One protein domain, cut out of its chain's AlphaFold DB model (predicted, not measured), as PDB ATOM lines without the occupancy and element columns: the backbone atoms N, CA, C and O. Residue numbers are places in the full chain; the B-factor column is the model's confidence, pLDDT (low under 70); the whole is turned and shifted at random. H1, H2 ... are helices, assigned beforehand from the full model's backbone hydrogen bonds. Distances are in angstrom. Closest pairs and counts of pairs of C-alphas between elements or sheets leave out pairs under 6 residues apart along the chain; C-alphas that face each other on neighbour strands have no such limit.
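AT A GLANCE: This is residues 585 to 629 and 789 to 844 of the 851 residues of the protein "SLC35E4 protein" of Symbiodinium sp. CCMP2592 (UniProt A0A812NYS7). Two long helices, H1 and H2, make a hairpin; near its turn it meets a third, H5, which runs on past it, while H3 crosses H5's residues 822 to 830 and short H4 packs on H3. The printed part has 101 residues with five helices, H1 to H5 in order, and no named strand: all helix, compact, radius of gyration of the C-alphas 14.3 A, spans 49 by 27 by 25 A.

HOW THE PARTS SIT: H1, residues 585 to 602, and H2, residues 606 to 623, touch as a hairpin, a shallow tilt of 24 degrees; closest C-alphas Val 592 and Ala 619, 5.5 A. H5, residues 822 to 839, touches H2's residues 606 to 609 alone; closest C-alphas Val 609 and Thr 829, 6.8 A. H1, H2 and H5 form an up-and-down bundle, each running against the one before, though H1 and H5 only just touch, with 3 pairs of C-alphas within 8 A. H3, residues 792 to 801, touches H5 at a steep tilt of 51 degrees; closest C-alphas Ala 792 and Val 827, 5.0 A. H3 touches H4, residues 815 to 820; closest C-alphas Gln 800 and Arg 819, 4.9 A. O i to N i+4 pairs are within hydrogen-bond range throughout H1, H3 and H4, 12 of 14 in H2, 11 of 14 in H5.

IN THESE COORDINATES: H1 starts at C-alpha 585 (-2.298, -42.651, -20.050) and is 26.2 A long; H2, 26.1 A, has a kink of 29 degrees near residue 614; H5, 25.6 A, ends at C-alpha 839 (6.517, -2.968, -30.801).

THE WHOLE: Residues 630 to 788 are not printed; C-alphas 629 and 789 are 46.4 A apart. The link H3 to H4 is long. pLDDT is under 70 at residues 628 to 629, 789 and 838 to 844.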
ATOM      1  N   HIS A 585      -1.635 -43.892 -19.652       89.50
ATOM      2  CA  HIS A 585      -2.298 -42.651 -20.050       89.50
ATOM      3  C   HIS A 585      -1.530 -41.440 -19.528       89.50
ATOM      4  O   HIS A 585      -1.299 -40.503 -20.292       89.50
ATOM      5  N   LEU A 586      -1.080 -41.501 -18.272       89.94
ATOM      6  CA  LEU A 586      -0.260 -40.473 -17.644       89.94
ATOM      7  C   LEU A 586       1.037 -40.260 -18.433       89.94
ATOM      8  O   LEU A 586       1.286 -39.149 -18.881       89.94
ATOM      9  N   ALA A 587       1.787 -41.326 -18.732       90.38
ATOM     10  CA  ALA A 587       3.027 -41.238 -19.511       90.38
ATOM     11  C   ALA A 587       2.825 -40.635 -20.918       90.38
ATOM     12  O   ALA A 587       3.680 -39.903 -21.418       90.38
ATOM     13  N   LYS A 588       1.679 -40.903 -21.560       90.62
ATOM     14  CA  LYS A 588       1.317 -40.307 -22.860       90.62
ATOM     15  C   LYS A 588       0.966 -38.822 -22.731       90.62
ATOM     16  O   LYS A 588       1.384 -38.021 -23.564       90.62
ATOM     17  N   ILE A 589       0.219 -38.449 -21.697       90.88
ATOM     18  CA  ILE A 589      -0.107 -37.051 -21.386       90.88
ATOM     19  C   ILE A 589       1.170 -36.254 -21.087       90.88
ATOM     20  O   ILE A 589       1.376 -35.195 -21.682       90.88
ATOM     21  N   GLU A 590       2.041 -36.801 -20.236       91.31
ATOM     22  CA  GLU A 590       3.352 -36.252 -19.880       91.31
ATOM     23  C   GLU A 590       4.179 -35.992 -21.145       91.31
ATOM     24  O   GLU A 590       4.574 -34.859 -21.392       91.31
ATOM     25  N   ALA A 591       4.336 -36.992 -22.021       92.44
ATOM     26  CA  ALA A 591       5.130 -36.875 -23.245       92.44
ATOM     27  C   ALA A 591       4.654 -35.755 -24.195       92.44
ATOM     28  O   ALA A 591       5.484 -35.052 -24.778       92.44
ATOM     29  N   VAL A 592       3.337 -35.538 -24.334       92.62
ATOM     30  CA  VAL A 592       2.809 -34.397 -25.111       92.62
ATOM     31  C   VAL A 592       3.130 -33.071 -24.417       92.62
ATOM     32  O   VAL A 592       3.552 -32.122 -25.082       92.62
ATOM     33  N   ARG A 593       2.980 -32.997 -23.088       93.69
ATOM     34  CA  ARG A 593       3.300 -31.794 -22.307       93.69
ATOM     35  C   ARG A 593       4.796 -31.465 -22.344       93.69
ATOM     36  O   ARG A 593       5.138 -30.308 -22.561       93.69
ATOM     37  N   THR A 594       5.683 -32.457 -22.239       93.44
ATOM     38  CA  THR A 594       7.141 -32.281 -22.352       93.44
ATOM     39  C   THR A 594       7.542 -31.737 -23.725       93.44
ATOM     40  O   THR A 594       8.339 -30.805 -23.797       93.44
ATOM     41  N   ALA A 595       6.968 -32.263 -24.813       92.06
ATOM     42  CA  ALA A 595       7.249 -31.774 -26.166       92.06
ATOM     43  C   ALA A 595       6.814 -30.307 -26.362       92.06
ATOM     44  O   ALA A 595       7.517 -29.533 -27.013       92.06
ATOM     45  N   VAL A 596       5.691 -29.902 -25.757       91.75
ATOM     46  CA  VAL A 596       5.265 -28.493 -25.740       91.75
ATOM     47  C   VAL A 596       6.198 -27.648 -24.873       91.75
ATOM     48  O   VAL A 596       6.677 -26.630 -25.352       91.75
ATOM     49  N   ALA A 597       6.543 -28.071 -23.655       91.69
ATOM     50  CA  ALA A 597       7.465 -27.330 -22.787       91.69
ATOM     51  C   ALA A 597       8.838 -27.085 -23.452       91.69
ATOM     52  O   ALA A 597       9.367 -25.975 -23.395       91.69
ATOM     53  N   GLN A 598       9.372 -28.083 -24.167       91.69
ATOM     54  CA  GLN A 598      10.586 -27.935 -24.977       91.69
ATOM     55  C   GLN A 598      10.427 -26.868 -26.072       91.69
ATOM     56  O   GLN A 598      11.343 -26.076 -26.284       91.69
ATOM     57  N   HIS A 599       9.268 -26.789 -26.733       90.50
ATOM     58  CA  HIS A 599       8.975 -25.734 -27.711       90.50
ATOM     59  C   HIS A 599       8.987 -24.340 -27.075       90.50
ATOM     60  O   HIS A 599       9.684 -23.460 -27.575       90.50
ATOM     61  N   LEU A 600       8.281 -24.165 -25.953       89.81
ATOM     62  CA  LEU A 600       8.189 -22.886 -25.234       89.81
ATOM     63  C   LEU A 600       9.565 -22.400 -24.737       89.81
ATOM     64  O   LEU A 600       9.825 -21.204 -24.733       89.81
ATOM     65  N   SER A 601      10.469 -23.319 -24.372       88.56
ATOM     66  CA  SER A 601      11.854 -22.986 -23.984       88.56
ATOM     67  C   SER A 601      12.789 -22.634 -25.149       88.56
ATOM     68  O   SER A 601      13.840 -22.035 -24.931       88.56
ATOM     69  N   LYS A 602      12.449 -23.047 -26.378       88.19
ATOM     70  CA  LYS A 602      13.328 -22.950 -27.554       88.19
ATOM     71  C   LYS A 602      13.015 -21.742 -28.436       88.19
ATOM     72  O   LYS A 602      13.912 -21.247 -29.114       88.19
ATOM     73  N   TRP A 603      11.752 -21.326 -28.486       84.81
ATOM     74  CA  TRP A 603      11.274 -20.294 -29.399       84.81
ATOM     75  C   TRP A 603      10.852 -19.025 -28.657       84.81
ATOM     76  O   TRP A 603      10.281 -19.084 -27.571       84.81
ATOM     77  N   SER A 604      11.069 -17.885 -29.308       80.62
ATOM     78  CA  SER A 604      10.607 -16.554 -28.905       80.62
ATOM     79  C   SER A 604      10.146 -15.780 -30.146       80.62
ATOM     80  O   SER A 604      10.681 -15.995 -31.234       80.62
ATOM     81  N   GLY A 605       9.183 -14.875 -29.995       78.19
ATOM     82  CA  GLY A 605       8.534 -14.129 -31.074       78.19
ATOM     83  C   GLY A 605       7.359 -14.869 -31.733       78.19
ATOM     84  O   GLY A 605       7.055 -16.021 -31.412       78.19
ATOM     85  N   ILE A 606       6.693 -14.199 -32.685       76.12
ATOM     86  CA  ILE A 606       5.500 -14.730 -33.380       76.12
ATOM     87  C   ILE A 606       5.784 -16.048 -34.103       76.12
ATOM     88  O   ILE A 606       4.938 -16.938 -34.058       76.12
ATOM     89  N   GLU A 607       6.959 -16.219 -34.720       77.75
ATOM     90  CA  GLU A 607       7.309 -17.478 -35.398       77.75
ATOM     91  C   GLU A 607       7.171 -18.680 -34.451       77.75
ATOM     92  O   GLU A 607       6.674 -19.736 -34.844       77.75
ATOM     93  N   GLY A 608       7.510 -18.514 -33.167       81.06
ATOM     94  CA  GLY A 608       7.282 -19.537 -32.152       81.06
ATOM     95  C   GLY A 608       5.800 -19.871 -31.952       81.06
ATOM     96  O   GLY A 608       5.462 -21.039 -31.759       81.06
ATOM     97  N   VAL A 609       4.917 -18.867 -32.004       81.12
ATOM     98  CA  VAL A 609       3.458 -19.016 -31.849       81.12
ATOM     99  C   VAL A 609       2.856 -19.719 -33.067       81.12
ATOM    100  O   VAL A 609       2.029 -20.616 -32.910       81.12
ATOM    101  N   GLU A 610       3.314 -19.392 -34.278       79.19
ATOM    102  CA  GLU A 610       2.903 -20.089 -35.504       79.19
ATOM    103  C   GLU A 610       3.362 -21.555 -35.502       79.19
ATOM    104  O   GLU A 610       2.577 -22.466 -35.782       79.19
ATOM    105  N   GLN A 611       4.616 -21.815 -35.114       84.50
ATOM    106  CA  GLN A 611       5.167 -23.172 -35.056       84.50
ATOM    107  C   GLN A 611       4.590 -24.016 -33.905       84.50
ATOM    108  O   GLN A 611       4.584 -25.244 -34.003       84.50
ATOM    109  N   LEU A 612       4.050 -23.405 -32.841       86.38
ATOM    110  CA  LEU A 612       3.431 -24.122 -31.715       86.38
ATOM    111  C   LEU A 612       2.285 -25.040 -32.175       86.38
ATOM    112  O   LEU A 612       2.148 -26.161 -31.680       86.38
ATOM    113  N   HIS A 613       1.497 -24.601 -33.161       87.25
ATOM    114  CA  HIS A 613       0.419 -25.394 -33.765       87.25
ATOM    115  C   HIS A 613       0.948 -26.686 -34.407       87.25
ATOM    116  O   HIS A 613       0.389 -27.769 -34.197       87.25
ATOM    117  N   CYS A 614       2.053 -26.580 -35.151       86.50
ATOM    118  CA  CYS A 614       2.736 -27.709 -35.781       86.50
ATOM    119  C   CYS A 614       3.327 -28.659 -34.734       86.50
ATOM    120  O   CYS A 614       3.088 -29.867 -34.800       86.50
ATOM    121  N   THR A 615       4.035 -28.129 -33.731       88.06
ATOM    122  CA  THR A 615       4.652 -28.937 -32.669       88.06
ATOM    123  C   THR A 615       3.607 -29.699 -31.851       88.06
ATOM    124  O   THR A 615       3.770 -30.898 -31.613       88.06
ATOM    125  N   LEU A 616       2.491 -29.056 -31.485       89.75
ATOM    126  CA  LEU A 616       1.401 -29.698 -30.744       89.75
ATOM    127  C   LEU A 616       0.742 -30.830 -31.554       89.75
ATOM    128  O   LEU A 616       0.476 -31.905 -31.011       89.75
ATOM    129  N   HIS A 617       0.503 -30.626 -32.857       89.38
ATOM    130  CA  HIS A 617      -0.032 -31.673 -33.742       89.38
ATOM    131  C   HIS A 617       0.945 -32.839 -33.907       89.38
ATOM    132  O   HIS A 617       0.536 -33.997 -33.790       89.38
ATOM    133  N   GLN A 618       2.232 -32.547 -34.108       89.88
ATOM    134  CA  GLN A 618       3.278 -33.553 -34.258       89.88
ATOM    135  C   GLN A 618       3.444 -34.396 -32.988       89.88
ATOM    136  O   GLN A 618       3.452 -35.626 -33.087       89.88
ATOM    137  N   ALA A 619       3.495 -33.772 -31.807       90.94
ATOM    138  CA  ALA A 619       3.545 -34.472 -30.525       90.94
ATOM    139  C   ALA A 619       2.324 -35.392 -30.350       90.94
ATOM    140  O   ALA A 619       2.465 -36.582 -30.064       90.94
ATOM    141  N   CYS A 620       1.117 -34.889 -30.636       91.12
ATOM    142  CA  CYS A 620      -0.099 -35.704 -30.595       91.12
ATOM    143  C   CYS A 620      -0.064 -36.883 -31.581       91.12
ATOM    144  O   CYS A 620      -0.569 -37.956 -31.259       91.12
ATOM    145  N   CYS A 621       0.528 -36.722 -32.767       89.06
ATOM    146  CA  CYS A 621       0.649 -37.802 -33.747       89.06
ATOM    147  C   CYS A 621       1.689 -38.863 -33.364       89.06
ATOM    148  O   CYS A 621       1.508 -40.031 -33.706       89.06
ATOM    149  N   GLN A 622       2.766 -38.469 -32.680       89.62
ATOM    150  CA  GLN A 622       3.786 -39.391 -32.169       89.62
ATOM    151  C   GLN A 622       3.247 -40.224 -30.999       89.62
ATOM    152  O   GLN A 622       3.442 -41.437 -30.969       89.62
ATOM    153  N   VAL A 623       2.531 -39.589 -30.066       91.25
ATOM    154  CA  VAL A 623       2.003 -40.245 -28.858       91.25
ATOM    155  C   VAL A 623       0.695 -41.009 -29.117       91.25
ATOM    156  O   VAL A 623       0.484 -42.094 -28.570       91.25
ATOM    157  N   PHE A 624      -0.185 -40.475 -29.969       91.12
ATOM    158  CA  PHE A 624      -1.492 -41.055 -30.294       91.12
ATOM    159  C   PHE A 624      -1.635 -41.302 -31.808       91.12
ATOM    160  O   PHE A 624      -2.474 -40.669 -32.456       91.12
ATOM    161  N   PRO A 625      -0.858 -42.219 -32.411       88.38
ATOM    162  CA  PRO A 625      -0.944 -42.501 -33.841       88.38
ATOM    163  C   PRO A 625      -2.297 -43.120 -34.225       88.38
ATOM    164  O   PRO A 625      -2.799 -44.041 -33.573       88.38
ATOM    165  N   ALA A 626      -2.894 -42.647 -35.321       80.62
ATOM    166  CA  ALA A 626      -4.100 -43.241 -35.891       80.62
ATOM    167  C   ALA A 626      -3.848 -44.680 -36.372       80.62
ATOM    168  O   ALA A 626      -3.050 -44.925 -37.279       80.62
ATOM    169  N   CYS A 627      -4.582 -45.641 -35.807       72.19
ATOM    170  CA  CYS A 627      -4.521 -47.027 -36.256       72.19
ATOM    171  C   CYS A 627      -5.079 -47.169 -37.688       72.19
ATOM    172  O   CYS A 627      -6.110 -46.563 -38.011       72.19
ATOM    173  N   PRO A 628      -4.469 -48.005 -38.549       68.56
ATOM    174  CA  PRO A 628      -5.031 -48.308 -39.858       68.56
ATOM    175  C   PRO A 628      -6.411 -48.959 -39.692       68.56
ATOM    176  O   PRO A 628      -6.575 -49.940 -38.968       68.56
ATOM    177  N   LYS A 629      -7.423 -48.412 -40.377       64.50
ATOM    178  CA  LYS A 629      -8.795 -48.934 -40.320       64.50
ATOM    179  C   LYS A 629      -8.830 -50.350 -40.891       64.50
ATOM    180  O   LYS A 629      -8.719 -50.523 -42.105       64.50
ATOM    181  N   GLN A 789      -4.139  -5.543 -23.471       66.31
ATOM    182  CA  GLN A 789      -3.623  -6.442 -22.443       66.31
ATOM    183  C   GLN A 789      -4.331  -7.794 -22.518       66.31
ATOM    184  O   GLN A 789      -5.556  -7.862 -22.407       66.31
ATOM    185  N   VAL A 790      -3.557  -8.866 -22.700       71.62
ATOM    186  CA  VAL A 790      -4.080 -10.238 -22.716       71.62
ATOM    187  C   VAL A 790      -3.773 -10.904 -21.385       71.62
ATOM    188  O   VAL A 790      -2.642 -11.311 -21.127       71.62
ATOM    189  N   ASP A 791      -4.789 -11.058 -20.542       82.88
ATOM    190  CA  ASP A 791      -4.644 -11.819 -19.305       82.88
ATOM    191  C   ASP A 791      -4.450 -13.318 -19.608       82.88
ATOM    192  O   ASP A 791      -5.274 -13.964 -20.265       82.88
ATOM    193  N   ALA A 792      -3.353 -13.879 -19.097       84.56
ATOM    194  CA  ALA A 792      -3.031 -15.297 -19.201       84.56
ATOM    195  C   ALA A 792      -4.053 -16.200 -18.495       84.56
ATOM    196  O   ALA A 792      -4.234 -17.343 -18.927       84.56
ATOM    197  N   GLN A 793      -4.742 -15.718 -17.450       86.38
ATOM    198  CA  GLN A 793      -5.814 -16.468 -16.788       86.38
ATOM    199  C   GLN A 793      -7.049 -16.569 -17.688       86.38
ATOM    200  O   GLN A 793      -7.572 -17.668 -17.879       86.38
ATOM    201  N   VAL A 794      -7.459 -15.459 -18.314       86.62
ATOM    202  CA  VAL A 794      -8.551 -15.437 -19.305       86.62
ATOM    203  C   VAL A 794      -8.212 -16.314 -20.512       86.62
ATOM    204  O   VAL A 794      -9.026 -17.150 -20.905       86.62
ATOM    205  N   LEU A 795      -6.997 -16.211 -21.065       85.12
ATOM    206  CA  LEU A 795      -6.580 -17.068 -22.180       85.12
ATOM    207  C   LEU A 795      -6.546 -18.554 -21.782       85.12
ATOM    208  O   LEU A 795      -6.950 -19.408 -22.572       85.12
ATOM    209  N   CYS A 796      -6.123 -18.885 -20.557       89.62
ATOM    210  CA  CYS A 796      -6.177 -20.257 -20.051       89.62
ATOM    211  C   CYS A 796      -7.624 -20.760 -19.953       89.62
ATOM    212  O   CYS A 796      -7.931 -21.850 -20.438       89.62
ATOM    213  N   ALA A 797      -8.521 -19.955 -19.374       88.19
ATOM    214  CA  ALA A 797      -9.937 -20.276 -19.240       88.19
ATOM    215  C   ALA A 797     -10.603 -20.505 -20.608       88.19
ATOM    216  O   ALA A 797     -11.342 -21.476 -20.769       88.19
ATOM    217  N   GLU A 798     -10.279 -19.698 -21.622       87.88
ATOM    218  CA  GLU A 798     -10.808 -19.883 -22.977       87.88
ATOM    219  C   GLU A 798     -10.200 -21.083 -23.712       87.88
ATOM    220  O   GLU A 798     -10.923 -21.845 -24.355       87.88
ATOM    221  N   LEU A 799      -8.902 -21.360 -23.562       87.38
ATOM    222  CA  LEU A 799      -8.317 -22.607 -24.077       87.38
ATOM    223  C   LEU A 799      -8.938 -23.846 -23.405       87.38
ATOM    224  O   LEU A 799      -9.118 -24.881 -24.055       87.38
ATOM    225  N   GLN A 800      -9.330 -23.737 -22.132       88.62
ATOM    226  CA  GLN A 800     -10.097 -24.756 -21.415       88.62
ATOM    227  C   GLN A 800     -11.583 -24.802 -21.826       88.62
ATOM    228  O   GLN A 800     -12.181 -25.879 -21.762       88.62
ATOM    229  N   SER A 801     -12.181 -23.700 -22.294       88.50
ATOM    230  CA  SER A 801     -13.576 -23.643 -22.766       88.50
ATOM    231  C   SER A 801     -13.778 -24.426 -24.075       88.50
ATOM    232  O   SER A 801     -14.852 -24.994 -24.307       88.50
ATOM    233  N   ILE A 802     -12.719 -24.575 -24.890       87.25
ATOM    234  CA  ILE A 802     -12.740 -25.287 -26.179       87.25
ATOM    235  C   ILE A 802     -13.403 -26.678 -26.055       87.25
ATOM    236  O   ILE A 802     -12.969 -27.521 -25.261       87.25
ATOM    237  N   PRO A 803     -14.408 -27.008 -26.893       86.56
ATOM    238  CA  PRO A 803     -15.002 -28.341 -26.907       86.56
ATOM    239  C   PRO A 803     -13.983 -29.434 -27.268       86.56
ATOM    240  O   PRO A 803     -13.406 -29.435 -28.357       86.56
ATOM    241  N   ARG A 804     -13.825 -30.440 -26.394       84.38
ATOM    242  CA  ARG A 804     -12.870 -31.566 -26.549       84.38
ATOM    243  C   ARG A 804     -12.979 -32.308 -27.894       84.38
ATOM    244  O   ARG A 804     -11.997 -32.871 -28.367       84.38
ATOM    245  N   ARG A 805     -14.165 -32.301 -28.516       81.56
ATOM    246  CA  ARG A 805     -14.467 -32.932 -29.818       81.56
ATOM    247  C   ARG A 805     -14.758 -31.920 -30.947       81.56
ATOM    248  O   ARG A 805     -15.426 -32.294 -31.912       81.56
ATOM    249  N   LYS A 806     -14.300 -30.659 -30.838       81.62
ATOM    250  CA  LYS A 806     -14.419 -29.642 -31.904       81.62
ATOM    251  C   LYS A 806     -13.799 -30.183 -33.198       81.62
ATOM    252  O   LYS A 806     -12.694 -30.722 -33.175       81.62
ATOM    253  N   ALA A 807     -14.531 -30.086 -34.306       72.69
ATOM    254  CA  ALA A 807     -14.039 -30.529 -35.604       72.69
ATOM    255  C   ALA A 807     -12.914 -29.597 -36.074       72.69
ATOM    256  O   ALA A 807     -13.081 -28.380 -36.071       72.69
ATOM    257  N   VAL A 808     -11.784 -30.181 -36.469       79.06
ATOM    258  CA  VAL A 808     -10.603 -29.479 -36.987       79.06
ATOM    259  C   VAL A 808     -10.101 -30.182 -38.258       79.06
ATOM    260  O   VAL A 808     -10.398 -31.371 -38.441       79.06
ATOM    261  N   PRO A 809      -9.363 -29.491 -39.147       79.00
ATOM    262  CA  PRO A 809      -8.650 -30.123 -40.256       79.00
ATOM    263  C   PRO A 809      -7.730 -31.262 -39.790       79.00
ATOM    264  O   PRO A 809      -7.260 -31.273 -38.656       79.00
ATOM    265  N   ALA A 810      -7.437 -32.220 -40.674       70.56
ATOM    266  CA  ALA A 810      -6.609 -33.383 -40.323       70.56
ATOM    267  C   ALA A 810      -5.171 -33.010 -39.905       70.56
ATOM    268  O   ALA A 810      -4.554 -33.730 -39.122       70.56
ATOM    269  N   ASP A 811      -4.671 -31.882 -40.413       77.56
ATOM    270  CA  ASP A 811      -3.345 -31.322 -40.136       77.56
ATOM    271  C   ASP A 811      -3.363 -30.326 -38.952       77.56
ATOM    272  O   ASP A 811      -2.517 -29.439 -38.879       77.56
ATOM    273  N   HIS A 812      -4.388 -30.352 -38.093       83.88
ATOM    274  CA  HIS A 812      -4.534 -29.428 -36.961       83.88
ATOM    275  C   HIS A 812      -4.700 -30.198 -35.643       83.88
ATOM    276  O   HIS A 812      -5.372 -31.236 -35.620       83.88
ATOM    277  N   PRO A 813      -4.108 -29.722 -34.532       85.88
ATOM    278  CA  PRO A 813      -4.234 -30.387 -33.245       85.88
ATOM    279  C   PRO A 813      -5.696 -30.340 -32.758       85.88
ATOM    280  O   PRO A 813      -6.365 -29.308 -32.888       85.88
ATOM    281  N   PRO A 814      -6.233 -31.449 -32.216       88.81
ATOM    282  CA  PRO A 814      -7.620 -31.508 -31.762       88.81
ATOM    283  C   PRO A 814      -7.849 -30.580 -30.564       88.81
ATOM    284  O   PRO A 814      -6.946 -30.360 -29.762       88.81
ATOM    285  N   GLY A 815      -9.085 -30.106 -30.365       87.44
ATOM    286  CA  GLY A 815      -9.429 -29.234 -29.226       87.44
ATOM    287  C   GLY A 815      -9.047 -29.812 -27.853       87.44
ATOM    288  O   GLY A 815      -8.685 -29.075 -26.944       87.44
ATOM    289  N   ALA A 816      -9.048 -31.142 -27.714       88.69
ATOM    290  CA  ALA A 816      -8.560 -31.836 -26.523       88.69
ATOM    291  C   ALA A 816      -7.053 -31.642 -26.240       88.69
ATOM    292  O   ALA A 816      -6.668 -31.650 -25.076       88.69
ATOM    293  N   ALA A 817      -6.217 -31.450 -27.267       89.81
ATOM    294  CA  ALA A 817      -4.783 -31.199 -27.113       89.81
ATOM    295  C   ALA A 817      -4.497 -29.770 -26.624       89.81
ATOM    296  O   ALA A 817      -3.653 -29.583 -25.757       89.81
ATOM    297  N   TRP A 818      -5.255 -28.776 -27.104       90.06
ATOM    298  CA  TRP A 818      -5.158 -27.398 -26.605       90.06
ATOM    299  C   TRP A 818      -5.501 -27.301 -25.117       90.06
ATOM    300  O   TRP A 818      -4.758 -26.689 -24.361       90.06
ATOM    301  N   ARG A 819      -6.564 -27.987 -24.674       90.75
ATOM    302  CA  ARG A 819      -6.919 -28.076 -23.247       90.75
ATOM    303  C   ARG A 819      -5.833 -28.733 -22.394       90.75
ATOM    304  O   ARG A 819      -5.682 -28.360 -21.239       90.75
ATOM    305  N   LEU A 820      -5.113 -29.719 -22.939       89.94
ATOM    306  CA  LEU A 820      -4.093 -30.482 -22.209       89.94
ATOM    307  C   LEU A 820      -2.858 -29.646 -21.844       89.94
ATOM    308  O   LEU A 820      -2.186 -29.955 -20.861       89.94
ATOM    309  N   CYS A 821      -2.568 -28.609 -22.629       91.00
ATOM    310  CA  CYS A 821      -1.408 -27.735 -22.451       91.00
ATOM    311  C   CYS A 821      -1.805 -26.266 -22.207       91.00
ATOM    312  O   CYS A 821      -0.956 -25.385 -22.320       91.00
ATOM    313  N   ALA A 822      -3.082 -25.995 -21.910       90.56
ATOM    314  CA  ALA A 822      -3.643 -24.646 -21.806       90.56
ATOM    315  C   ALA A 822      -2.948 -23.779 -20.747       90.56
ATOM    316  O   ALA A 822      -2.806 -22.581 -20.945       90.56
ATOM    317  N   ASP A 823      -2.508 -24.391 -19.649       90.56
ATOM    318  CA  ASP A 823      -1.770 -23.781 -18.540       90.56
ATOM    319  C   ASP A 823      -0.375 -23.285 -18.947       90.56
ATOM    320  O   ASP A 823       0.012 -22.171 -18.608       90.56
ATOM    321  N   MET A 824       0.373 -24.092 -19.704       89.12
ATOM    322  CA  MET A 824       1.723 -23.732 -20.155       89.12
ATOM    323  C   MET A 824       1.681 -22.777 -21.354       89.12
ATOM    324  O   MET A 824       2.492 -21.861 -21.460       89.12
ATOM    325  N   VAL A 825       0.733 -23.003 -22.270       90.12
ATOM    326  CA  VAL A 825       0.599 -22.229 -23.508       90.12
ATOM    327  C   VAL A 825       0.071 -20.824 -23.236       90.12
ATOM    328  O   VAL A 825       0.607 -19.883 -23.813       90.12
ATOM    329  N   SER A 826      -0.933 -20.643 -22.368       89.38
ATOM    330  CA  SER A 826      -1.537 -19.319 -22.168       89.38
ATOM    331  C   SER A 826      -0.539 -18.296 -21.628       89.38
ATOM    332  O   SER A 826      -0.451 -17.198 -22.167       89.38
ATOM    333  N   VAL A 827       0.254 -18.667 -20.617       89.56
ATOM    334  CA  VAL A 827       1.252 -17.786 -19.991       89.56
ATOM    335  C   VAL A 827       2.302 -17.339 -21.008       89.56
ATOM    336  O   VAL A 827       2.542 -16.143 -21.162       89.56
ATOM    337  N   TRP A 828       2.884 -18.288 -21.747       89.25
ATOM    338  CA  TRP A 828       3.916 -17.993 -22.742       89.25
ATOM    339  C   TRP A 828       3.356 -17.215 -23.942       89.25
ATOM    340  O   TRP A 828       3.941 -16.218 -24.355       89.25
ATOM    341  N   THR A 829       2.197 -17.599 -24.488       85.50
ATOM    342  CA  THR A 829       1.608 -16.889 -25.635       85.50
ATOM    343  C   THR A 829       1.168 -15.470 -25.274       85.50
ATOM    344  O   THR A 829       1.351 -14.577 -26.099       85.50
ATOM    345  N   CYS A 830       0.660 -15.221 -24.060       85.50
ATOM    346  CA  CYS A 830       0.380 -13.859 -23.600       85.50
ATOM    347  C   CYS A 830       1.642 -12.997 -23.564       85.50
ATOM    348  O   CYS A 830       1.637 -11.923 -24.153       85.50
ATOM    349  N   ASP A 831       2.726 -13.470 -22.943       84.12
ATOM    350  CA  ASP A 831       3.995 -12.735 -22.881       84.12
ATOM    351  C   ASP A 831       4.525 -12.382 -24.284       84.12
ATOM    352  O   ASP A 831       4.824 -11.223 -24.575       84.12
ATOM    353  N   GLN A 832       4.532 -13.348 -25.205       82.44
ATOM    354  CA  GLN A 832       5.027 -13.138 -26.569       82.44
ATOM    355  C   GLN A 832       4.126 -12.211 -27.414       82.44
ATOM    356  O   GLN A 832       4.637 -11.404 -28.195       82.44
ATOM    357  N   LEU A 833       2.798 -12.268 -27.248       77.00
ATOM    358  CA  LEU A 833       1.868 -11.335 -27.903       77.00
ATOM    359  C   LEU A 833       1.962  -9.924 -27.313       77.00
ATOM    360  O   LEU A 833       1.984  -8.954 -28.069       77.00
ATOM    361  N   GLN A 834       2.069  -9.805 -25.988       77.62
ATOM    362  CA  GLN A 834       2.229  -8.532 -25.286       77.62
ATOM    363  C   GLN A 834       3.525  -7.841 -25.734       77.62
ATOM    364  O   GLN A 834       3.497  -6.664 -26.098       77.62
ATOM    365  N   GLN A 835       4.638  -8.582 -25.796       75.75
ATOM    366  CA  GLN A 835       5.911  -8.096 -26.334       75.75
ATOM    367  C   GLN A 835       5.765  -7.630 -27.788       75.75
ATOM    368  O   GLN A 835       6.204  -6.526 -28.111       75.75
ATOM    369  N   HIS A 836       5.114  -8.405 -28.663       72.25
ATOM    370  CA  HIS A 836       4.974  -8.013 -30.066       72.25
ATOM    371  C   HIS A 836       4.066  -6.787 -30.271       72.25
ATOM    372  O   HIS A 836       4.471  -5.837 -30.944       72.25
ATOM    373  N   TRP A 837       2.874  -6.754 -29.669       70.94
ATOM    374  CA  TRP A 837       1.926  -5.640 -29.831       70.94
ATOM    375  C   TRP A 837       2.393  -4.328 -29.186       70.94
ATOM    376  O   TRP A 837       1.911  -3.264 -29.565       70.94
ATOM    377  N   CYS A 838       3.365  -4.371 -28.269       66.31
ATOM    378  CA  CYS A 838       4.053  -3.164 -27.798       66.31
ATOM    379  C   CYS A 838       5.041  -2.580 -28.830       66.31
ATOM    380  O   CYS A 838       5.364  -1.399 -28.743       66.31
ATOM    381  N   HIS A 839       5.515  -3.374 -29.799       60.81
ATOM    382  CA  HIS A 839       6.517  -2.968 -30.801       60.81
ATOM    383  C   HIS A 839       5.952  -2.832 -32.225       60.81
ATOM    384  O   HIS A 839       6.624  -2.310 -33.113       60.81
ATOM    385  N   SER A 840       4.736  -3.312 -32.486       57.41
ATOM    386  CA  SER A 840       4.057  -3.178 -33.779       57.41
ATOM    387  C   SER A 840       2.541  -3.107 -33.576       57.41
ATOM    388  O   SER A 840       1.996  -3.950 -32.861       57.41
ATOM    389  N   PRO A 841       1.831  -2.135 -34.188       56.41
ATOM    390  CA  PRO A 841       0.376  -2.083 -34.097       56.41
ATOM    391  C   PRO A 841      -0.221  -3.353 -34.725       56.41
ATOM    392  O   PRO A 841       0.277  -3.795 -35.767       56.41
ATOM    393  N   PRO A 842      -1.271  -3.955 -34.138       54.47
ATOM    394  CA  PRO A 842      -1.829  -5.201 -34.646       54.47
ATOM    395  C   PRO A 842      -2.512  -4.986 -35.999       54.47
ATOM    396  O   PRO A 842      -3.677  -4.598 -36.090       54.47
ATOM    397  N   ALA A 843      -1.781  -5.286 -37.068       48.81
ATOM    398  CA  ALA A 843      -2.358  -5.512 -38.379       48.81
ATOM    399  C   ALA A 843      -3.050  -6.882 -38.389       48.81
ATOM    400  O   ALA A 843      -2.466  -7.889 -37.980       48.81
ATOM    401  N   ALA A 844      -4.287  -6.939 -38.885       42.81
ATOM    402  CA  ALA A 844      -4.922  -8.214 -39.187       42.81
ATOM    403  C   ALA A 844      -4.076  -8.949 -40.240       42.81
ATOM    404  O   ALA A 844      -3.761  -8.385 -41.289       42.81
TER     405      ALA A 844